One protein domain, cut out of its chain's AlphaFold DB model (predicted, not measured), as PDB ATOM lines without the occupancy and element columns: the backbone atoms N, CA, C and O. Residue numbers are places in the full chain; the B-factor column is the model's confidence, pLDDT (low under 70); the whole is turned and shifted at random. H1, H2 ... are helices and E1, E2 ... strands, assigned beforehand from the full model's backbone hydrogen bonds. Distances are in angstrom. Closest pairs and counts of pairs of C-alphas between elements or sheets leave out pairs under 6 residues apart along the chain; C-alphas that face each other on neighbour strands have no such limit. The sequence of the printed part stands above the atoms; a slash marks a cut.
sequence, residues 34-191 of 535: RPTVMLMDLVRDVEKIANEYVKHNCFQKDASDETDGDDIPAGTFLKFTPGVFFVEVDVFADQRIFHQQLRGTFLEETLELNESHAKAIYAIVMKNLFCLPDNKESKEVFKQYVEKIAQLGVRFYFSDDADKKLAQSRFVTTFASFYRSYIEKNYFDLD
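Overview. This is residues 34 to 191 of the 535 residues of an uncharacterized protein of Acidobacteria bacterium (UniProt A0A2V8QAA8). Four helices, H2, H4, H5 and H6, touch in turn round a ring, with long H6 on one side and H5 on the opposite one, and H1 at one end of this body. At the other end, two small ribbons of two strands, E1 with E2 and E3 with E4, sit side by side, with H3 next to E1 and two long loops, residues 61 to 75 and 79 to 94. The printed part has 158 residues, with six named helices and five named strands that follow along the chain as H1, H2, E1, E2, H3, E3, H4, H5, E4, H6, E5; both ribbons are antiparallel, and the class is mostly helix, with 82 residues in helices and 18 in strands. It is compact, with a radius of gyration of the C-alphas of 16.7 A and spans of 51 by 36 by 30 A.

Along the chain. Find C-alpha 39 at (-3.247, 92.611, 44.519), where H1 begins, and follow it to residue 44. H2 is residues 46 to 57, 16.2 A long. Strands E1, residues 58 to 60, and E2, residues 76 to 78, come next, then H3, residues 95 to 102, and E3, residues 107 to 110. H4, residues 115 to 128, measures 20.6 A, and H5, residues 136 to 151, measures 22.8 A. After E4, residues 155 to 158, look for C-alpha 161 at (31.383, 107.971, 50.530): there H6 begins, running 37.3 A to residue 186. E5, residues 188 to 191, ends at C-alpha 191, (-11.664, 89.344, 59.301).

Arrangement. Start at H6, the hub, which touches three helices. Its residues 168 to 180 touch H4 at a steep tilt of 43 degrees, the closest C-alphas being those of Ile 121 and Ala 176, 5.3 A apart. Its residues 174 to 182 touch H2, closest at the C-alphas of Tyr 53 and Phe 178, 6.8 A. H1 only just touches H6, with 3 pairs of C-alphas within 8 A, closest at Leu 42 and Ile 183, 7.6 A. H5 is apart from H6 but touches H4, closest at the C-alphas of Ala 118 and Lys 143, 5.3 A, and H2, closest at those of Val 46 and Tyr 145, 5.8 A. The helix packing is mostly crossed, no touching pair being at a shallow tilt. In the hairpin E1 and E2, N 59 and O 77 are 2.8 A apart, within hydrogen-bond range; between E3 and E4, N 107 and O 158 are 3.0 A apart. The closest C-alphas of E2 and E4, Phe 77 and Arg 155, are 4.6 A apart; those of E1 and H3, Phe 59 and Gln 95, 5.8 A. E5 pairs with no named strand and meets H6 only through their link. Each O i to N i+4 pair is within hydrogen-bond range in H1, H2, H3 and H6, against 9 of 10 in H4 and 11 of 12 in H5.

Size, cuts and confidence. The two C-alphas farthest apart, Gly 104 and Asp 191, are 52.4 A apart, and the printed part has no cut. The links E1 to E2 and E2 to H3 are long. The mean pLDDT of the printed part is 79.2; look for values under 70 at residues 61 to 75, 81 to 98, 101, and 103 to 104.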
ATOM      1  N   ARG A  34      -9.129  92.087  50.502       84.19
ATOM      2  CA  ARG A  34     -10.304  92.841  50.072       84.19
ATOM      3  C   ARG A  34     -10.853  92.239  48.782       84.19
ATOM      4  O   ARG A  34     -10.110  92.151  47.807       84.19
ATOM      5  N   PRO A  35     -12.143  91.874  48.723       77.06
ATOM      6  CA  PRO A  35     -12.713  91.237  47.535       77.06
ATOM      7  C   PRO A  35     -12.727  92.161  46.308       77.06
ATOM      8  O   PRO A  35     -12.774  91.681  45.183       77.06
ATOM      9  N   THR A  36     -12.680  93.478  46.519       79.00
ATOM     10  CA  THR A  36     -12.701  94.503  45.467       79.00
ATOM     11  C   THR A  36     -11.314  94.959  45.016       79.00
ATOM     12  O   THR A  36     -11.223  95.749  44.081       79.00
ATOM     13  N   VAL A  37     -10.236  94.495  45.660       82.50
ATOM     14  CA  VAL A  37      -8.868  94.933  45.354       82.50
ATOM     15  C   VAL A  37      -8.081  93.770  44.774       82.50
ATOM     16  O   VAL A  37      -7.811  92.780  45.452       82.50
ATOM     17  N   MET A  38      -7.649  93.913  43.527       86.12
ATOM     18  CA  MET A  38      -6.714  92.981  42.909       86.12
ATOM     19  C   MET A  38      -5.290  93.327  43.345       86.12
ATOM     20  O   MET A  38      -4.803  94.426  43.082       86.12
ATOM     21  N   LEU A  39      -4.601  92.382  43.997       86.81
ATOM     22  CA  LEU A  39      -3.247  92.611  44.519       86.81
ATOM     23  C   LEU A  39      -2.293  93.112  43.434       86.81
ATOM     24  O   LEU A  39      -1.536  94.043  43.671       86.81
ATOM     25  N   MET A  40      -2.329  92.499  42.249       86.56
ATOM     26  CA  MET A  40      -1.405  92.856  41.175       86.56
ATOM     27  C   MET A  40      -1.665  94.250  40.607       86.56
ATOM     28  O   MET A  40      -0.703  94.900  40.216       86.56
ATOM     29  N   ASP A  41      -2.904  94.739  40.625       86.31
ATOM     30  CA  ASP A  41      -3.208  96.108  40.198       86.31
ATOM     31  C   ASP A  41      -2.641  97.113  41.207       86.31
ATOM     32  O   ASP A  41      -1.970  98.067  40.824       86.31
ATOM     33  N   LEU A  42      -2.801  96.835  42.507       87.44
ATOM     34  CA  LEU A  42      -2.225  97.648  43.583       87.44
ATOM     35  C   LEU A  42      -0.689  97.658  43.546       87.44
ATOM     36  O   LEU A  42      -0.067  98.695  43.746       87.44
ATOM     37  N   VAL A  43      -0.075  96.496  43.311       89.00
ATOM     38  CA  VAL A  43       1.383  96.330  43.250       89.00
ATOM     39  C   VAL A  43       1.975  97.018  42.020       89.00
ATOM     40  O   VAL A  43       3.109  97.479  42.090       89.00
ATOM     41  N   ARG A  44       1.243  97.091  40.904       90.50
ATOM     42  CA  ARG A  44       1.700  97.716  39.649       90.50
ATOM     43  C   ARG A  44       1.458  99.220  39.583       90.50
ATOM     44  O   ARG A  44       1.898  99.841  38.618       90.50
ATOM     45  N   ASP A  45       0.805  99.809  40.581       90.19
ATOM     46  CA  ASP A  45       0.620 101.257  40.680       90.19
ATOM     47  C   ASP A  45       1.924 101.946  41.124       90.19
ATOM     48  O   ASP A  45       2.069 102.461  42.238       90.19
ATOM     49  N   VAL A  46       2.920 101.876  40.232       92.31
ATOM     50  CA  VAL A  46       4.293 102.315  40.490       92.31
ATOM     51  C   VAL A  46       4.335 103.799  40.815       92.31
ATOM     52  O   VAL A  46       5.045 104.226  41.724       92.31
ATOM     53  N   GLU A  47       3.550 104.574  40.073       88.00
ATOM     54  CA  GLU A  47       3.468 106.019  40.194       88.00
ATOM     55  C   GLU A  47       2.934 106.439  41.558       88.00
ATOM     56  O   GLU A  47       3.613 107.171  42.278       88.00
ATOM     57  N   LYS A  48       1.773 105.916  41.965       87.69
ATOM     58  CA  LYS A  48       1.169 106.283  43.244       87.69
ATOM     59  C   LYS A  48       2.048 105.903  44.429       87.69
ATOM     60  O   LYS A  48       2.272 106.726  45.313       87.69
ATOM     61  N   ILE A  49       2.571 104.676  44.450       90.38
ATOM     62  CA  ILE A  49       3.391 104.187  45.568       90.38
ATOM     63  C   ILE A  49       4.716 104.952  45.658       90.38
ATOM     64  O   ILE A  49       5.130 105.312  46.761       90.38
ATOM     65  N   ALA A  50       5.378 105.231  44.529       89.62
ATOM     66  CA  ALA A  50       6.594 106.042  44.530       89.62
ATOM     67  C   ALA A  50       6.307 107.470  45.016       89.62
ATOM     68  O   ALA A  50       7.044 107.988  45.860       89.62
ATOM     69  N   ASN A  51       5.211 108.077  44.552       84.50
ATOM     70  CA  ASN A  51       4.860 109.442  44.924       84.50
ATOM     71  C   ASN A  51       4.479 109.561  46.406       84.50
ATOM     72  O   ASN A  51       4.967 110.456  47.099       84.50
ATOM     73  N   GLU A  52       3.678 108.630  46.932       81.38
ATOM     74  CA  GLU A  52       3.360 108.587  48.361       81.38
ATOM     75  C   GLU A  52       4.603 108.325  49.219       81.38
ATOM     76  O   GLU A  52       4.772 108.964  50.261       81.38
ATOM     77  N   TYR A  53       5.507 107.438  48.784       87.75
ATOM     78  CA  TYR A  53       6.762 107.214  49.499       87.75
ATOM     79  C   TYR A  53       7.532 108.526  49.657       87.75
ATOM     80  O   TYR A  53       7.913 108.878  50.777       87.75
ATOM     81  N   VAL A  54       7.721 109.260  48.556       86.00
ATOM     82  CA  VAL A  54       8.449 110.530  48.546       86.00
ATOM     83  C   VAL A  54       7.745 111.570  49.419       86.00
ATOM     84  O   VAL A  54       8.389 112.193  50.260       86.00
ATOM     85  N   LYS A  55       6.419 111.690  49.310       80.56
ATOM     86  CA  LYS A  55       5.607 112.603  50.125       80.56
ATOM     87  C   LYS A  55       5.795 112.393  51.631       80.56
ATOM     88  O   LYS A  55       5.801 113.358  52.390       80.56
ATOM     89  N   HIS A  56       5.935 111.146  52.080       76.19
ATOM     90  CA  HIS A  56       6.028 110.829  53.509       76.19
ATOM     91  C   HIS A  56       7.471 110.740  54.038       76.19
ATOM     92  O   HIS A  56       7.721 111.058  55.206       76.19
ATOM     93  N   ASN A  57       8.429 110.345  53.196       81.81
ATOM     94  CA  ASN A  57       9.797 110.006  53.612       81.81
ATOM     95  C   ASN A  57      10.862 110.994  53.123       81.81
ATOM     96  O   ASN A  57      12.042 110.819  53.436       81.81
ATOM     97  N   CYS A  58      10.458 112.040  52.407       83.81
ATOM     98  CA  CYS A  58      11.353 113.083  51.938       83.81
ATOM     99  C   CYS A  58      10.873 114.481  52.361       83.81
ATOM    100  O   CYS A  58       9.731 114.668  52.781       83.81
ATOM    101  N   PHE A  59      11.779 115.449  52.276       79.62
ATOM    102  CA  PHE A  59      11.546 116.876  52.472       79.62
ATOM    103  C   PHE A  59      11.692 117.620  51.148       79.62
ATOM    104  O   PHE A  59      12.512 117.235  50.321       79.62
ATOM    105  N   GLN A  60      10.919 118.674  50.919       77.38
ATOM    106  CA  GLN A  60      11.035 119.470  49.693       77.38
ATOM    107  C   GLN A  60      12.059 120.603  49.883       77.38
ATOM    108  O   GLN A  60      12.143 121.196  50.954       77.38
ATOM    109  N   LYS A  61      12.839 120.944  48.856       63.62
ATOM    110  CA  LYS A  61      13.704 122.134  48.878       63.62
ATOM    111  C   LYS A  61      12.829 123.363  48.633       63.62
ATOM    112  O   LYS A  61      12.426 123.570  47.503       63.62
ATOM    113  N   ASP A  62      12.524 124.099  49.702       55.59
ATOM    114  CA  ASP A  62      11.870 125.422  49.767       55.59
ATOM    115  C   ASP A  62      10.825 125.764  48.675       55.59
ATOM    116  O   ASP A  62      11.141 126.032  47.519       55.59
ATOM    117  N   ALA A  63       9.559 125.857  49.094       47.00
ATOM    118  CA  ALA A  63       8.388 126.209  48.291       47.00
ATOM    119  C   ALA A  63       8.324 127.706  47.908       47.00
ATOM    120  O   ALA A  63       7.453 128.431  48.383       47.00
ATOM    121  N   SER A  64       9.236 128.194  47.060       43.06
ATOM    122  CA  SER A  64       9.056 129.516  46.428       43.06
ATOM    123  C   SER A  64       8.279 129.471  45.111       43.06
ATOM    124  O   SER A  64       7.822 130.519  44.670       43.06
ATOM    125  N   ASP A  65       8.082 128.293  44.516       37.34
ATOM    126  CA  ASP A  65       7.321 128.124  43.275       37.34
ATOM    127  C   ASP A  65       6.321 126.963  43.423       37.34
ATOM    128  O   ASP A  65       6.633 125.800  43.166       37.34
ATOM    129  N   GLU A  66       5.105 127.279  43.877       37.88
ATOM    130  CA  GLU A  66       3.955 126.373  43.803       37.88
ATOM    131  C   GLU A  66       3.563 126.173  42.328       37.88
ATOM    132  O   GLU A  66       2.957 127.045  41.706       37.88
ATOM    133  N   THR A  67       3.889 125.019  41.747       35.09
ATOM    134  CA  THR A  67       3.194 124.537  40.549       35.09
ATOM    135  C   THR A  67       1.977 123.730  40.983       35.09
ATOM    136  O   THR A  67       2.122 122.685  41.614       35.09
ATOM    137  N   ASP A  68       0.785 124.220  40.638       36.97
ATOM    138  CA  ASP A  68      -0.491 123.508  40.760       36.97
ATOM    139  C   ASP A  68      -0.441 122.180  39.970       36.97
ATOM    140  O   ASP A  68      -0.688 122.148  38.763       36.97
ATOM    141  N   GLY A  69      -0.114 121.078  40.648       36.81
ATOM    142  CA  GLY A  69      -0.140 119.719  40.108       36.81
ATOM    143  C   GLY A  69       0.251 118.677  41.162       36.81
ATOM    144  O   GLY A  69       0.974 118.988  42.102       36.81
ATOM    145  N   ASP A  70      -0.195 117.427  40.997       37.59
ATOM    146  CA  ASP A  70       0.231 116.263  41.807       37.59
ATOM    147  C   ASP A  70       1.709 115.857  41.562       37.59
ATOM    148  O   ASP A  70       2.158 114.790  41.990       37.59
ATOM    149  N   ASP A  71       2.477 116.703  40.872       39.78
ATOM    150  CA  ASP A  71       3.873 116.472  40.536       39.78
ATOM    151  C   ASP A  71       4.793 116.837  41.708       39.78
ATOM    152  O   ASP A  71       4.654 117.863  42.374       39.78
ATOM    153  N   ILE A  72       5.772 115.971  41.962       46.06
ATOM    154  CA  ILE A  72       6.778 116.177  43.004       46.06
ATOM    155  C   ILE A  72       7.723 117.305  42.556       46.06
ATOM    156  O   ILE A  72       8.373 117.159  41.517       46.06
ATOM    157  N   PRO A  73       7.859 118.405  43.323       50.16
ATOM    158  CA  PRO A  73       8.709 119.521  42.934       50.16
ATOM    159  C   PRO A  73      10.193 119.131  42.905       50.16
ATOM    160  O   PRO A  73      10.675 118.289  43.678       50.16
ATOM    161  N   ALA A  74      10.936 119.772  42.001       48.22
ATOM    162  CA  ALA A  74      12.371 119.576  41.848       48.22
ATOM    163  C   ALA A  74      13.112 119.897  43.160       48.22
ATOM    164  O   ALA A  74      12.962 120.976  43.725       48.22
ATOM    165  N   GLY A  75      13.953 118.968  43.630       58.28
ATOM    166  CA  GLY A  75      14.735 119.148  44.859       58.28
ATOM    167  C   GLY A  75      14.151 118.462  46.093       58.28
ATOM    168  O   GLY A  75      14.180 119.028  47.175       58.28
ATOM    169  N   THR A  76      13.649 117.239  45.963       80.12
ATOM    170  CA  THR A  76      13.165 116.467  47.114       80.12
ATOM    171  C   THR A  76      14.307 115.688  47.789       80.12
ATOM    172  O   THR A  76      15.050 114.989  47.109       80.12
ATOM    173  N   PHE A  77      14.466 115.791  49.113       84.06
ATOM    174  CA  PHE A  77      15.568 115.232  49.906       84.06
ATOM    175  C   PHE A  77      15.127 114.076  50.802       84.06
ATOM    176  O   PHE A  77      14.176 114.211  51.566       84.06
ATOM    177  N   LEU A  78      15.852 112.961  50.776       84.25
ATOM    178  CA  LEU A  78      15.623 111.830  51.674       84.25
ATOM    179  C   LEU A  78      15.846 112.238  53.142       84.25
ATOM    180  O   LEU A  78      16.891 112.796  53.479       84.25
ATOM    181  N   LYS A  79      14.901 111.894  54.031       80.06
ATOM    182  CA  LYS A  79      15.044 112.073  55.488       80.06
ATOM    183  C   LYS A  79      16.118 111.122  56.039       80.06
ATOM    184  O   LYS A  79      15.852 109.949  56.322       80.06
ATOM    185  N   PHE A  80      17.347 111.621  56.143       77.19
ATOM    186  CA  PHE A  80      18.543 110.852  56.489       77.19
ATOM    187  C   PHE A  80      19.566 111.694  57.279       77.19
ATOM    188  O   PHE A  80      19.721 112.881  57.002       77.19
ATOM    189  N   THR A  81      20.273 111.072  58.235       66.31
ATOM    190  CA  THR A  81      21.361 111.689  59.017       66.31
ATOM    191  C   THR A  81      22.730 111.188  58.540       66.31
ATOM    192  O   THR A  81      22.981 109.986  58.673       66.31
ATOM    193  N   PRO A  82      23.632 112.063  58.060       67.44
ATOM    194  CA  PRO A  82      25.034 111.712  57.826       67.44
ATOM    195  C   PRO A  82      25.711 111.171  59.096       67.44
ATOM    196  O   PRO A  82      25.446 111.654  60.196       67.44
ATOM    197  N   GLY A  83      26.604 110.190  58.973       56.38
ATOM    198  CA  GLY A  83      27.201 109.470  60.106       56.38
ATOM    199  C   GLY A  83      28.090 110.322  61.016       56.38
ATOM    200  O   GLY A  83      28.286 109.977  62.179       56.38
ATOM    201  N   VAL A  84      28.602 111.449  60.513       56.50
ATOM    202  CA  VAL A  84      29.427 112.414  61.269       56.50
ATOM    203  C   VAL A  84      28.561 113.427  62.041       56.50
ATOM    204  O   VAL A  84      29.065 114.208  62.846       56.50
ATOM    205  N   PHE A  85      27.245 113.424  61.818       54.44
ATOM    206  CA  PHE A  85      26.327 114.419  62.355       54.44
ATOM    207  C   PHE A  85      25.730 113.955  63.695       54.44
ATOM    208  O   PHE A  85      24.851 113.095  63.746       54.44
ATOM    209  N   PHE A  86      26.226 114.522  64.799       47.97
ATOM    210  CA  PHE A  86      25.639 114.376  66.134       47.97
ATOM    211  C   PHE A  86      24.496 115.381  66.300       47.97
ATOM    212  O   PHE A  86      24.731 116.584  66.194       47.97
ATOM    213  N   VAL A  87      23.287 114.914  66.620       50.22
ATOM    214  CA  VAL A  87      22.205 115.804  67.066       50.22
ATOM    215  C   VAL A  87      21.535 115.252  68.314       50.22
ATOM    216  O   VAL A  87      21.172 114.079  68.363       50.22
ATOM    217  N   GLU A  88      21.347 116.130  69.299       41.66
ATOM    218  CA  GLU A  88      20.542 115.916  70.509       41.66
ATOM    219  C   GLU A  88      19.052 116.302  70.327       41.66
ATOM    220  O   GLU A  88      18.297 116.270  71.291       41.66
ATOM    221  N   VAL A  89      18.588 116.652  69.115       42.19
ATOM    222  CA  VAL A  89      17.218 117.150  68.850       42.19
ATOM    223  C   VAL A  89      16.685 116.641  67.500       42.19
ATOM    224  O   VAL A  89      17.446 116.400  66.567       42.19
ATOM    225  N   ASP A  90      15.367 116.454  67.415       52.09
ATOM    226  CA  ASP A  90      14.592 115.773  66.367       52.09
ATOM    227  C   ASP A  90      14.548 116.530  65.010       52.09
ATOM    228  O   ASP A  90      13.512 117.022  64.569       52.09
ATOM    229  N   VAL A  91      15.690 116.629  64.312       51.78
ATOM    230  CA  VAL A  91      15.858 117.331  63.008       51.78
ATOM    231  C   VAL A  91      14.880 116.858  61.922       51.78
ATOM    232  O   VAL A  91      14.648 117.551  60.939       51.78
ATOM    233  N   PHE A  92      14.284 115.676  62.082       57.12
ATOM    234  CA  PHE A  92      13.351 115.096  61.113       57.12
ATOM    235  C   PHE A  92      11.885 115.461  61.355       57.12
ATOM    236  O   PHE A  92      11.032 115.030  60.573       57.12
ATOM    237  N   ALA A  93      11.595 116.248  62.393       55.78
ATOM    238  CA  ALA A  93      10.272 116.813  62.626       55.78
ATOM    239  C   ALA A  93      10.006 118.045  61.739       55.78
ATOM    240  O   ALA A  93       8.880 118.221  61.278       55.78
ATOM    241  N   ASP A  94      11.038 118.843  61.428       62.22
ATOM    242  CA  ASP A  94      10.907 120.108  60.693       62.22
ATOM    243  C   ASP A  94      11.833 120.187  59.459       62.22
ATOM    244  O   ASP A  94      13.056 120.046  59.538       62.22
ATOM    245  N   GLN A  95      11.233 120.451  58.292       66.69
ATOM    246  CA  GLN A  95      11.911 120.548  56.993       66.69
ATOM    247  C   GLN A  95      12.952 121.677  56.928       66.69
ATOM    248  O   GLN A  95      13.995 121.524  56.287       66.69
ATOM    249  N   ARG A  96      12.682 122.823  57.557       64.75
ATOM    250  CA  ARG A  96      13.595 123.970  57.551       64.75
ATOM    251  C   ARG A  96      14.762 123.736  58.475       64.75
ATOM    252  O   ARG A  96      15.873 124.032  58.061       64.75
ATOM    253  N   ILE A  97      14.538 123.169  59.661       65.56
ATOM    254  CA  ILE A  97      15.632 122.792  60.566       65.56
ATOM    255  C   ILE A  97      16.550 121.791  59.855       65.56
ATOM    256  O   ILE A  97      17.767 121.982  59.844       65.56
ATOM    257  N   PHE A  98      15.978 120.800  59.162       69.56
ATOM    258  CA  PHE A  98      16.735 119.849  58.345       69.56
ATOM    259  C   PHE A  98      17.613 120.534  57.290       69.56
ATOM    260  O   PHE A  98      18.819 120.285  57.229       69.56
ATOM    261  N   HIS A  99      17.044 121.429  56.477       71.81
ATOM    262  CA  HIS A  99      17.825 122.132  55.463       71.81
ATOM    263  C   HIS A  99      18.804 123.136  56.069       71.81
ATOM    264  O   HIS A  99      19.946 123.178  55.639       71.81
ATOM    265  N   GLN A 100      18.417 123.919  57.072       71.75
ATOM    266  CA  GLN A 100      19.259 124.939  57.694       71.75
ATOM    267  C   GLN A 100      20.495 124.336  58.363       71.75
ATOM    268  O   GLN A 100      21.576 124.913  58.265       71.75
ATOM    269  N   GLN A 101      20.351 123.186  59.022       69.50
ATOM    270  CA  GLN A 101      21.459 122.549  59.722       69.50
ATOM    271  C   GLN A 101      22.422 121.803  58.790       69.50
ATOM    272  O   GLN A 101      23.604 121.683  59.106       69.50
ATOM    273  N   LEU A 102      21.940 121.298  57.650       70.25
ATOM    274  CA  LEU A 102      22.766 120.522  56.719       70.25
ATOM    275  C   LEU A 102      23.304 121.358  55.544       70.25
ATOM    276  O   LEU A 102      24.378 121.069  55.007       70.25
ATOM    277  N   ARG A 103      22.599 122.423  55.146       67.69
ATOM    278  CA  ARG A 103      22.972 123.302  54.028       67.69
ATOM    279  C   ARG A 103      24.190 124.149  54.393       67.69
ATOM    280  O   ARG A 103      24.183 124.893  55.362       67.69
ATOM    281  N   GLY A 104      25.225 124.073  53.558       62.38
ATOM    282  CA  GLY A 104      26.486 124.804  53.743       62.38
ATOM    283  C   GLY A 104      27.555 124.016  54.506       62.38
ATOM    284  O   GLY A 104      28.734 124.326  54.362       62.38
ATOM    285  N   THR A 105      27.165 122.965  55.233       70.44
ATOM    286  CA  THR A 105      28.087 122.039  55.913       70.44
ATOM    287  C   THR A 105      28.295 120.748  55.120       70.44
ATOM    288  O   THR A 105      29.406 120.226  55.090       70.44
ATOM    289  N   PHE A 106      27.255 120.255  54.444       75.12
ATOM    290  CA  PHE A 106      27.281 119.003  53.687       75.12
ATOM    291  C   PHE A 106      27.047 119.239  52.191       75.12
ATOM    292  O   PHE A 106      26.387 120.203  51.788       75.12
ATOM    293  N   LEU A 107      27.587 118.344  51.362       81.88
ATOM    294  CA  LEU A 107      27.361 118.345  49.917       81.88
ATOM    295  C   LEU A 107      26.006 117.702  49.592       81.88
ATOM    296  O   LEU A 107      25.496 116.895  50.367       81.88
ATOM    297  N   GLU A 108      25.420 118.061  48.446       86.94
ATOM    298  CA  GLU A 108      24.165 117.484  47.944       86.94
ATOM    299  C   GLU A 108      24.412 116.638  46.689       86.94
ATOM    300  O   GLU A 108      25.059 117.088  45.743       86.94
ATOM    301  N   GLU A 109      23.847 115.435  46.643       88.19
ATOM    302  CA  GLU A 109      23.934 114.531  45.489       88.19
ATOM    303  C   GLU A 109      22.587 113.851  45.239       88.19
ATOM    304  O   GLU A 109      21.743 113.753  46.134       88.19
ATOM    305  N   THR A 110      22.355 113.434  43.995       90.00
ATOM    306  CA  THR A 110      21.174 112.648  43.629       90.00
ATOM    307  C   THR A 110      21.359 111.208  44.099       90.00
ATOM    308  O   THR A 110      22.434 110.631  43.971       90.00
ATOM    309  N   LEU A 111      20.302 110.614  44.642       90.62
ATOM    310  CA  LEU A 111      20.284 109.234  45.097       90.62
ATOM    311  C   LEU A 111      20.414 108.286  43.902       90.62
ATOM    312  O   LEU A 111      19.448 108.007  43.195       90.62
ATOM    313  N   GLU A 112      21.620 107.767  43.697       91.56
ATOM    314  CA  GLU A 112      21.876 106.770  42.667       91.56
ATOM    315  C   GLU A 112      21.370 105.398  43.110       91.56
ATOM    316  O   GLU A 112      21.842 104.816  44.091       91.56
ATOM    317  N   LEU A 113      20.408 104.863  42.361       92.81
ATOM    318  CA  LEU A 113      19.821 103.552  42.597       92.81
ATOM    319  C   LEU A 113      20.034 102.643  41.382       92.81
ATOM    320  O   LEU A 113      20.201 103.095  40.255       92.81
ATOM    321  N   ASN A 114      20.049 101.333  41.616       92.44
ATOM    322  CA  ASN A 114      20.349 100.334  40.591       92.44
ATOM    323  C   ASN A 114      19.606  99.024  40.896       92.44
ATOM    324  O   ASN A 114      18.950  98.885  41.931       92.44
ATOM    325  N   GLU A 115      19.750  98.031  40.019       93.19
ATOM    326  CA  GLU A 115      19.045  96.751  40.142       93.19
ATOM    327  C   GLU A 115      19.372  95.986  41.444       93.19
ATOM    328  O   GLU A 115      18.538  95.232  41.950       93.19
ATOM    329  N   SER A 116      20.564  96.171  42.025       95.19
ATOM    330  CA  SER A 116      20.915  95.524  43.296       95.19
ATOM    331  C   SER A 116      20.066  96.054  44.459       95.19
ATOM    332  O   SER A 116      19.631  95.270  45.305       95.19
ATOM    333  N   HIS A 117      19.722  97.347  44.443       95.75
ATOM    334  CA  HIS A 117      18.818  97.956  45.417       95.75
ATOM    335  C   HIS A 117      17.387  97.421  45.268       95.75
ATOM    336  O   HIS A 117      16.765  97.061  46.266       95.75
ATOM    337  N   ALA A 118      16.894  97.263  44.033       95.69
ATOM    338  CA  ALA A 118      15.588  96.650  43.772       95.69
ATOM    339  C   ALA A 118      15.513  95.213  44.324       95.69
ATOM    340  O   ALA A 118      14.549  94.846  44.998       95.69
ATOM    341  N   LYS A 119      16.569  94.412  44.109       95.50
ATOM    342  CA  LYS A 119      16.683  93.045  44.650       95.50
ATOM    343  C   LYS A 119      16.690  93.028  46.181       95.50
ATOM    344  O   LYS A 119      16.043  92.165  46.775       95.50
ATOM    345  N   ALA A 120      17.383  93.973  46.815       95.50
ATOM    346  CA  ALA A 120      17.430  94.086  48.270       95.50
ATOM    347  C   ALA A 120      16.056  94.439  48.868       95.50
ATOM    348  O   ALA A 120      15.613  93.776  49.807       95.50
ATOM    349  N   ILE A 121      15.350  95.418  48.287       95.50
ATOM    350  CA  ILE A 121      13.984  95.785  48.698       95.50
ATOM    351  C   ILE A 121      13.058  94.572  48.571       95.50
ATOM    352  O   ILE A 121      12.387  94.202  49.536       95.50
ATOM    353  N   TYR A 122      13.068  93.915  47.408       94.81
ATOM    354  CA  TYR A 122      12.255  92.730  47.148       94.81
ATOM    355  C   TYR A 122      12.487  91.628  48.190       94.81
ATOM    356  O   TYR A 122      11.532  91.088  48.746       94.81
ATOM    357  N   ALA A 123      13.749  91.325  48.513       93.06
ATOM    358  CA  ALA A 123      14.091  90.304  49.500       93.06
ATOM    359  C   ALA A 123      13.547  90.630  50.906       93.06
ATOM    360  O   ALA A 123      13.026  89.746  51.591       93.06
ATOM    361  N   ILE A 124      13.624  91.898  51.331       92.19
ATOM    362  CA  ILE A 124      13.079  92.351  52.621       92.19
ATOM    363  C   ILE A 124      11.550  92.233  52.638       92.19
ATOM    364  O   ILE A 124      10.979  91.777  53.636       92.19
ATOM    365  N   VAL A 125      10.886  92.628  51.546       91.50
ATOM    366  CA  VAL A 125       9.426  92.556  51.418       91.50
ATOM    367  C   VAL A 125       8.955  91.104  51.439       91.50
ATOM    368  O   VAL A 125       8.110  90.767  52.263       91.50
ATOM    369  N   MET A 126       9.546  90.220  50.632       90.38
ATOM    370  CA  MET A 126       9.155  88.805  50.545       90.38
ATOM    371  C   MET A 126       9.278  88.053  51.870       90.38
ATOM    372  O   MET A 126       8.473  87.170  52.156       90.38
ATOM    373  N   LYS A 127      10.246  88.420  52.718       87.44
ATOM    374  CA  LYS A 127      10.399  87.819  54.051       87.44
ATOM    375  C   LYS A 127       9.207  88.106  54.975       87.44
ATOM    376  O   LYS A 127       8.977  87.353  55.916       87.44
ATOM    377  N   ASN A 128       8.490  89.206  54.743       80.94
ATOM    378  CA  ASN A 128       7.489  89.731  55.673       80.94
ATOM    379  C   ASN A 128       6.082  89.884  55.071       80.94
ATOM    380  O   ASN A 128       5.134  90.068  55.830       80.94
ATOM    381  N   LEU A 129       5.934  89.835  53.745       83.75
ATOM    382  CA  LEU A 129       4.677  90.031  53.025       83.75
ATOM    383  C   LEU A 129       4.347  88.787  52.188       83.75
ATOM    384  O   LEU A 129       4.568  88.742  50.981       83.75
ATOM    385  N   PHE A 130       3.793  87.771  52.848       81.62
ATOM    386  CA  PHE A 130       3.577  86.438  52.268       81.62
ATOM    387  C   PHE A 130       2.538  86.370  51.136       81.62
ATOM    388  O   PHE A 130       2.433  85.342  50.477       81.62
ATOM    389  N   CYS A 131       1.752  87.428  50.905       83.94
ATOM    390  CA  CYS A 131       0.761  87.451  49.827       83.94
ATOM    391  C   CYS A 131       1.340  87.820  48.459       83.94
ATOM    392  O   CYS A 131       0.671  87.613  47.451       83.94
ATOM    393  N   LEU A 132       2.544  88.396  48.412       87.62
ATOM    394  CA  LEU A 132       3.164  88.795  47.156       87.62
ATOM    395  C   LEU A 132       3.678  87.543  46.414       87.62
ATOM    396  O   LEU A 132       4.409  86.750  47.012       87.62
ATOM    397  N   PRO A 133       3.330  87.335  45.131       86.19
ATOM    398  CA  PRO A 133       3.781  86.155  44.405       86.19
ATOM    399  C   PRO A 133       5.273  86.259  44.062       86.19
ATOM    400  O   PRO A 133       5.713  87.267  43.506       86.19
ATOM    401  N   ASP A 134       6.044  85.197  44.330       89.62
ATOM    402  CA  ASP A 134       7.463  85.126  43.950       89.62
ATOM    403  C   ASP A 134       7.626  84.710  42.488       89.62
ATOM    404  O   ASP A 134       7.868  83.549  42.162       89.62
ATOM    405  N   ASN A 135       7.453  85.667  41.581       88.94
ATOM    406  CA  ASN A 135       7.593  85.444  40.148       88.94
ATOM    407  C   ASN A 135       8.419  86.558  39.478       88.94
ATOM    408  O   ASN A 135       8.833  87.540  40.102       88.94
ATOM    409  N   LYS A 136       8.714  86.375  38.185       89.31
ATOM    410  CA  LYS A 136       9.509  87.333  37.400       89.31
ATOM    411  C   LYS A 136       8.833  88.703  37.306       89.31
ATOM    412  O   LYS A 136       9.522  89.714  37.312       89.31
ATOM    413  N   GLU A 137       7.508  88.721  37.234       87.88
ATOM    414  CA  GLU A 137       6.726  89.942  37.087       87.88
ATOM    415  C   GLU A 137       6.801  90.815  38.344       87.88
ATOM    416  O   GLU A 137       7.155  91.984  38.239       87.88
ATOM    417  N   SER A 138       6.605  90.238  39.535       87.50
ATOM    418  CA  SER A 138       6.790  90.943  40.808       87.50
ATOM    419  C   SER A 138       8.187  91.546  40.910       87.50
ATOM    420  O   SER A 138       8.322  92.713  41.255       87.50
ATOM    421  N   LYS A 139       9.237  90.789  40.563       91.62
ATOM    422  CA  LYS A 139      10.629  91.283  40.595       91.62
ATOM    423  C   LYS A 139      10.853  92.468  39.660       91.62
ATOM    424  O   LYS A 139      11.626  93.359  40.000       91.62
ATOM    425  N   GLU A 140      10.193  92.478  38.506       93.94
ATOM    426  CA  GLU A 140      10.304  93.564  37.533       93.94
ATOM    427  C   GLU A 140       9.647  94.853  38.039       93.94
ATOM    428  O   GLU A 140      10.222  95.927  37.897       93.94
ATOM    429  N   VAL A 141       8.518  94.749  38.743       93.38
ATOM    430  CA  VAL A 141       7.863  95.905  39.377       93.38
ATOM    431  C   VAL A 141       8.795  96.608  40.381       93.38
ATOM    432  O   VAL A 141       8.857  97.835  40.415       93.38
ATOM    433  N   PHE A 142       9.602  95.871  41.158       95.06
ATOM    434  CA  PHE A 142      10.583  96.493  42.069       95.06
ATOM    435  C   PHE A 142      11.697  97.254  41.354       95.06
ATOM    436  O   PHE A 142      12.230  98.213  41.916       95.06
ATOM    437  N   LYS A 143      12.037  96.870  40.121       95.75
ATOM    438  CA  LYS A 143      12.956  97.662  39.299       95.75
ATOM    439  C   LYS A 143      12.297  98.959  38.854       95.75
ATOM    440  O   LYS A 143      12.905 100.010  39.015       95.75
ATOM    441  N   GLN A 144      11.037  98.894  38.423       95.62
ATOM    442  CA  GLN A 144      10.265 100.076  38.030       95.62
ATOM    443  C   GLN A 144      10.125 101.083  39.181       95.62
ATOM    444  O   GLN A 144      10.260 102.282  38.955       95.62
ATOM    445  N   TYR A 145       9.945 100.622  40.427       95.06
ATOM    446  CA  TYR A 145       9.971 101.506  41.601       95.06
ATOM    447  C   TYR A 145      11.292 102.255  41.746       95.06
ATOM    448  O   TYR A 145      11.307 103.470  41.928       95.06
ATOM    449  N   VAL A 146      12.403 101.527  41.664       94.44
ATOM    450  CA  VAL A 146      13.743 102.110  41.764       94.44
ATOM    451  C   VAL A 146      14.003 103.102  40.627       94.44
ATOM    452  O   VAL A 146      14.515 104.191  40.878       94.44
ATOM    453  N   GLU A 147      13.606 102.762  39.402       93.56
ATOM    454  CA  GLU A 147      13.722 103.635  38.233       93.56
ATOM    455  C   GLU A 147      12.882 104.905  38.385       93.56
ATOM    456  O   GLU A 147      13.394 105.997  38.150       93.56
ATOM    457  N   LYS A 148      11.629 104.798  38.847       92.75
ATOM    458  CA  LYS A 148      10.764 105.963  39.084       92.75
ATOM    459  C   LYS A 148      11.338 106.872  40.170       92.75
ATOM    460  O   LYS A 148      11.378 108.080  39.976       92.75
ATOM    461  N   ILE A 149      11.833 106.327  41.284       91.00
ATOM    462  CA  ILE A 149      12.471 107.139  42.336       91.00
ATOM    463  C   ILE A 149      13.728 107.845  41.811       91.00
ATOM    464  O   ILE A 149      13.944 109.016  42.124       91.00
ATOM    465  N   ALA A 150      14.531 107.171  40.982       89.31
ATOM    466  CA  ALA A 150      15.682 107.792  40.333       89.31
ATOM    467  C   ALA A 150      15.259 108.914  39.362       89.31
ATOM    468  O   ALA A 150      15.873 109.979  39.359       89.31
ATOM    469  N   GLN A 151      14.179 108.721  38.592       88.44
ATOM    470  CA  GLN A 151      13.600 109.745  37.707       88.44
ATOM    471  C   GLN A 151      13.067 110.961  38.473       88.44
ATOM    472  O   GLN A 151      13.203 112.085  37.999       88.44
ATOM    473  N   LEU A 152      12.499 110.750  39.664       86.12
ATOM    474  CA  LEU A 152      12.044 111.821  40.558       86.12
ATOM    475  C   LEU A 152      13.202 112.650  41.139       86.12
ATOM    476  O   LEU A 152      12.964 113.676  41.774       86.12
ATOM    477  N   GLY A 153      14.453 112.225  40.931       86.69
ATOM    478  CA  GLY A 153      15.633 113.005  41.283       86.69
ATOM    479  C   GLY A 153      15.773 113.241  42.785       86.69
ATOM    480  O   GLY A 153      16.208 114.319  43.188       86.69
ATOM    481  N   VAL A 154      15.388 112.260  43.611       88.94
ATOM    482  CA  VAL A 154      15.530 112.344  45.074       88.94
ATOM    483  C   VAL A 154      16.997 112.574  45.432       88.94
ATOM    484  O   VAL A 154      17.879 111.907  44.904       88.94
ATOM    485  N   ARG A 155      17.266 113.516  46.332       89.31
ATOM    486  CA  ARG A 155      18.608 113.957  46.731       89.31
ATOM    487  C   ARG A 155      18.880 113.633  48.195       89.31
ATOM    488  O   ARG A 155      17.969 113.287  48.943       89.31
ATOM    489  N   PHE A 156      20.126 113.745  48.623       88.25
ATOM    490  CA  PHE A 156      20.506 113.610  50.028       88.25
ATOM    491  C   PHE A 156      21.743 114.458  50.338       88.25
ATOM    492  O   PHE A 156      22.480 114.852  49.430       88.25
ATOM    493  N   TYR A 157      21.940 114.750  51.625       86.19
ATOM    494  CA  TYR A 157      23.145 115.404  52.132       86.19
ATOM    495  C   TYR A 157      24.174 114.364  52.571       86.19
ATOM    496  O   TYR A 157      23.804 113.345  53.158       86.19
ATOM    497  N   PHE A 158      25.453 114.620  52.305       85.38
ATOM    498  CA  PHE A 158      26.545 113.709  52.652       85.38
ATOM    499  C   PHE A 158      27.854 114.449  52.947       85.38
ATOM    500  O   PHE A 158      28.067 115.574  52.484       85.38
ATOM    501  N   SER A 159      28.729 113.809  53.729       85.06
ATOM    502  CA  SER A 159      30.094 114.279  54.008       85.06
ATOM    503  C   SER A 159      31.171 113.420  53.355       85.06
ATOM    504  O   SER A 159      32.212 113.945  52.958       85.06
ATOM    505  N   ASP A 160      30.919 112.121  53.203       84.06
ATOM    506  CA  ASP A 160      31.857 111.165  52.626       84.06
ATOM    507  C   ASP A 160      31.147 110.047  51.833       84.06
ATOM    508  O   ASP A 160      29.921 110.007  51.703       84.06
ATOM    509  N   ASP A 161      31.923 109.116  51.276       86.19
ATOM    510  CA  ASP A 161      31.383 107.971  50.530       86.19
ATOM    511  C   ASP A 161      30.663 106.939  51.421       86.19
ATOM    512  O   ASP A 161      29.887 106.118  50.915       86.19
ATOM    513  N   ALA A 162      30.907 106.938  52.736       86.12
ATOM    514  CA  ALA A 162      30.196 106.061  53.661       86.12
ATOM    515  C   ALA A 162      28.742 106.526  53.823       86.12
ATOM    516  O   ALA A 162      27.831 105.693  53.790       86.12
ATOM    517  N   ASP A 163      28.514 107.839  53.877       84.62
ATOM    518  CA  ASP A 163      27.180 108.441  53.896       84.62
ATOM    519  C   ASP A 163      26.367 108.105  52.644       84.62
ATOM    520  O   ASP A 163      25.174 107.822  52.750       84.62
ATOM    521  N   LYS A 164      26.997 108.046  51.461       88.81
ATOM    522  CA  LYS A 164      26.312 107.644  50.216       88.81
ATOM    523  C   LYS A 164      25.727 106.235  50.322       88.81
ATOM    524  O   LYS A 164      24.551 106.009  50.027       88.81
ATOM    525  N   LYS A 165      26.533 105.285  50.810       89.12
ATOM    526  CA  LYS A 165      26.088 103.901  51.050       89.12
ATOM    527  C   LYS A 165      25.014 103.837  52.131       89.12
ATOM    528  O   LYS A 165      24.084 103.033  52.036       89.12
ATOM    529  N   LEU A 166      25.132 104.674  53.159       87.00
ATOM    530  CA  LEU A 166      24.166 104.728  54.245       87.00
ATOM    531  C   LEU A 166      22.815 105.282  53.769       87.00
ATOM    532  O   LEU A 166      21.787 104.690  54.092       87.00
ATOM    533  N   ALA A 167      22.806 106.324  52.936       88.38
ATOM    534  CA  ALA A 167      21.604 106.877  52.315       88.38
ATOM    535  C   ALA A 167      20.896 105.847  51.416       88.38
ATOM    536  O   ALA A 167      19.686 105.645  51.535       88.38
ATOM    537  N   GLN A 168      21.645 105.115  50.584       92.75
ATOM    538  CA  GLN A 168      21.110 104.016  49.767       92.75
ATOM    539  C   GLN A 168      20.500 102.896  50.628       92.75
ATOM    540  O   GLN A 168      19.379 102.447  50.379       92.75
ATOM    541  N   SER A 169      21.202 102.467  51.680       90.25
ATOM    542  CA  SER A 169      20.706 101.463  52.634       90.25
ATOM    543  C   SER A 169      19.456 101.949  53.383       90.25
ATOM    544  O   SER A 169      18.484 101.205  53.573       90.25
ATOM    545  N   ARG A 170      19.433 103.232  53.760       89.00
ATOM    546  CA  ARG A 170      18.282 103.875  54.391       89.00
ATOM    547  C   ARG A 170      17.083 103.882  53.455       89.00
ATOM    548  O   ARG A 170      16.004 103.489  53.888       89.00
ATOM    549  N   PHE A 171      17.262 104.241  52.186       93.44
ATOM    550  CA  PHE A 171      16.206 104.145  51.179       93.44
ATOM    551  C   PHE A 171      15.672 102.711  51.061       93.44
ATOM    552  O   PHE A 171      14.473 102.499  51.199       93.44
ATOM    553  N   VAL A 172      16.544 101.708  50.904       94.31
ATOM    554  CA  VAL A 172      16.129 100.296  50.777       94.31
ATOM    555  C   VAL A 172      15.263  99.851  51.961       94.31
ATOM    556  O   VAL A 172      14.204  99.249  51.779       94.31
ATOM    557  N   THR A 173      15.703 100.150  53.184       87.81
ATOM    558  CA  THR A 173      15.009  99.724  54.408       87.81
ATOM    559  C   THR A 173      13.691 100.468  54.628       87.81
ATOM    560  O   THR A 173      12.676  99.844  54.952       87.81
ATOM    561  N   THR A 174      13.681 101.785  54.423       87.44
ATOM    562  CA  THR A 174      12.483 102.620  54.598       87.44
ATOM    563  C   THR A 174      11.451 102.363  53.508       87.44
ATOM    564  O   THR A 174      10.284 102.158  53.841       87.44
ATOM    565  N   PHE A 175      11.861 102.247  52.242       93.00
ATOM    566  CA  PHE A 175      10.966 101.911  51.136       93.00
ATOM    567  C   PHE A 175      10.337 100.528  51.321       93.00
ATOM    568  O   PHE A 175       9.126 100.389  51.188       93.00
ATOM    569  N   ALA A 176      11.111  99.505  51.709       91.50
ATOM    570  CA  ALA A 176      10.557  98.173  51.971       91.50
ATOM    571  C   ALA A 176       9.516  98.182  53.109       91.50
ATOM    572  O   ALA A 176       8.473  97.528  53.015       91.50
ATOM    573  N   SER A 177       9.777  98.939  54.182       83.31
ATOM    574  CA  SER A 177       8.839  99.086  55.303       83.31
ATOM    575  C   SER A 177       7.574  99.851  54.903       83.31
ATOM    576  O   SER A 177       6.463  99.417  55.231       83.31
ATOM    577  N   PHE A 178       7.736 100.953  54.164       87.00
ATOM    578  CA  PHE A 178       6.643 101.742  53.603       87.00
ATOM    579  C   PHE A 178       5.776 100.887  52.678       87.00
ATOM    580  O   PHE A 178       4.581 100.764  52.919       87.00
ATOM    581  N   TYR A 179       6.383 100.216  51.697       90.62
ATOM    582  CA  TYR A 179       5.695  99.368  50.727       90.62
ATOM    583  C   TYR A 179       4.864  98.285  51.417       90.62
ATOM    584  O   TYR A 179       3.677  98.132  51.137       90.62
ATOM    585  N   ARG A 180       5.450  97.564  52.384       87.19
ATOM    586  CA  ARG A 180       4.710  96.567  53.170       87.19
ATOM    587  C   ARG A 180       3.508  97.196  53.867       87.19
ATOM    588  O   ARG A 180       2.424  96.628  53.815       87.19
ATOM    589  N   SER A 181       3.697  98.346  54.509       80.00
ATOM    590  CA  SER A 181       2.625  99.044  55.229       80.00
ATOM    591  C   SER A 181       1.523  99.519  54.277       80.00
ATOM    592  O   SER A 181       0.344  99.369  54.586       80.00
ATOM    593  N   TYR A 182       1.900 100.011  53.095       84.31
ATOM    594  CA  TYR A 182       0.981 100.425  52.041       84.31
ATOM    595  C   TYR A 182       0.146  99.244  51.533       84.31
ATOM    596  O   TYR A 182      -1.082  99.332  51.517       84.31
ATOM    597  N   ILE A 183       0.769  98.108  51.193       87.06
ATOM    598  CA  ILE A 183       0.029  96.903  50.790       87.06
ATOM    599  C   ILE A 183      -0.840  96.401  51.949       87.06
ATOM    600  O   ILE A 183      -2.017  96.112  51.756       87.06
ATOM    601  N   GLU A 184      -0.312  96.361  53.176       81.00
ATOM    602  CA  GLU A 184      -1.069  95.928  54.353       81.00
ATOM    603  C   GLU A 184      -2.304  96.798  54.639       81.00
ATOM    604  O   GLU A 184      -3.294  96.259  55.141       81.00
ATOM    605  N   LYS A 185      -2.246  98.110  54.365       77.94
ATOM    606  CA  LYS A 185      -3.349  99.074  54.540       77.94
ATOM    607  C   LYS A 185      -4.389  98.969  53.422       77.94
ATOM    608  O   LYS A 185      -5.584  99.095  53.685       77.94
ATOM    609  N   ASN A 186      -3.935  98.761  52.185       81.25
ATOM    610  CA  ASN A 186      -4.781  98.871  50.998       81.25
ATOM    611  C   ASN A 186      -5.327  97.531  50.486       81.25
ATOM    612  O   ASN A 186      -6.358  97.530  49.819       81.25
ATOM    613  N   TYR A 187      -4.683  96.404  50.805       85.00
ATOM    614  CA  TYR A 187      -5.088  95.076  50.329       85.00
ATOM    615  C   TYR A 187      -5.829  94.234  51.373       85.00
ATOM    616  O   TYR A 187      -6.684  93.433  51.003       85.00
ATOM    617  N   PHE A 188      -5.518  94.393  52.664       83.38
ATOM    618  CA  PHE A 188      -6.110  93.572  53.721       83.38
ATOM    619  C   PHE A 188      -7.144  94.329  54.548       83.38
ATOM    620  O   PHE A 188      -6.889  95.445  55.000       83.38
ATOM    621  N   ASP A 189      -8.239  93.642  54.851       82.38
ATOM    622  CA  ASP A 189      -9.150  93.975  55.937       82.38
ATOM    623  C   ASP A 189      -8.981  93.008  57.109       82.38
ATOM    624  O   ASP A 189      -8.383  91.932  56.992       82.38
ATOM    625  N   LEU A 190      -9.498  93.423  58.264       84.00
ATOM    626  CA  LEU A 190      -9.602  92.572  59.440       84.00
ATOM    627  C   LEU A 190     -10.828  91.665  59.297       84.00
ATOM    628  O   LEU A 190     -11.956  92.150  59.257       84.00
ATOM    629  N   ASP A 191     -10.604  90.352  59.248       87.56
ATOM    630  CA  ASP A 191     -11.664  89.344  59.301       87.56
ATOM    631  C   ASP A 191     -11.803  88.839  60.736       87.56
ATOM    632  O   ASP A 191     -10.959  88.095  61.244       87.56
TER     633      ASP A 191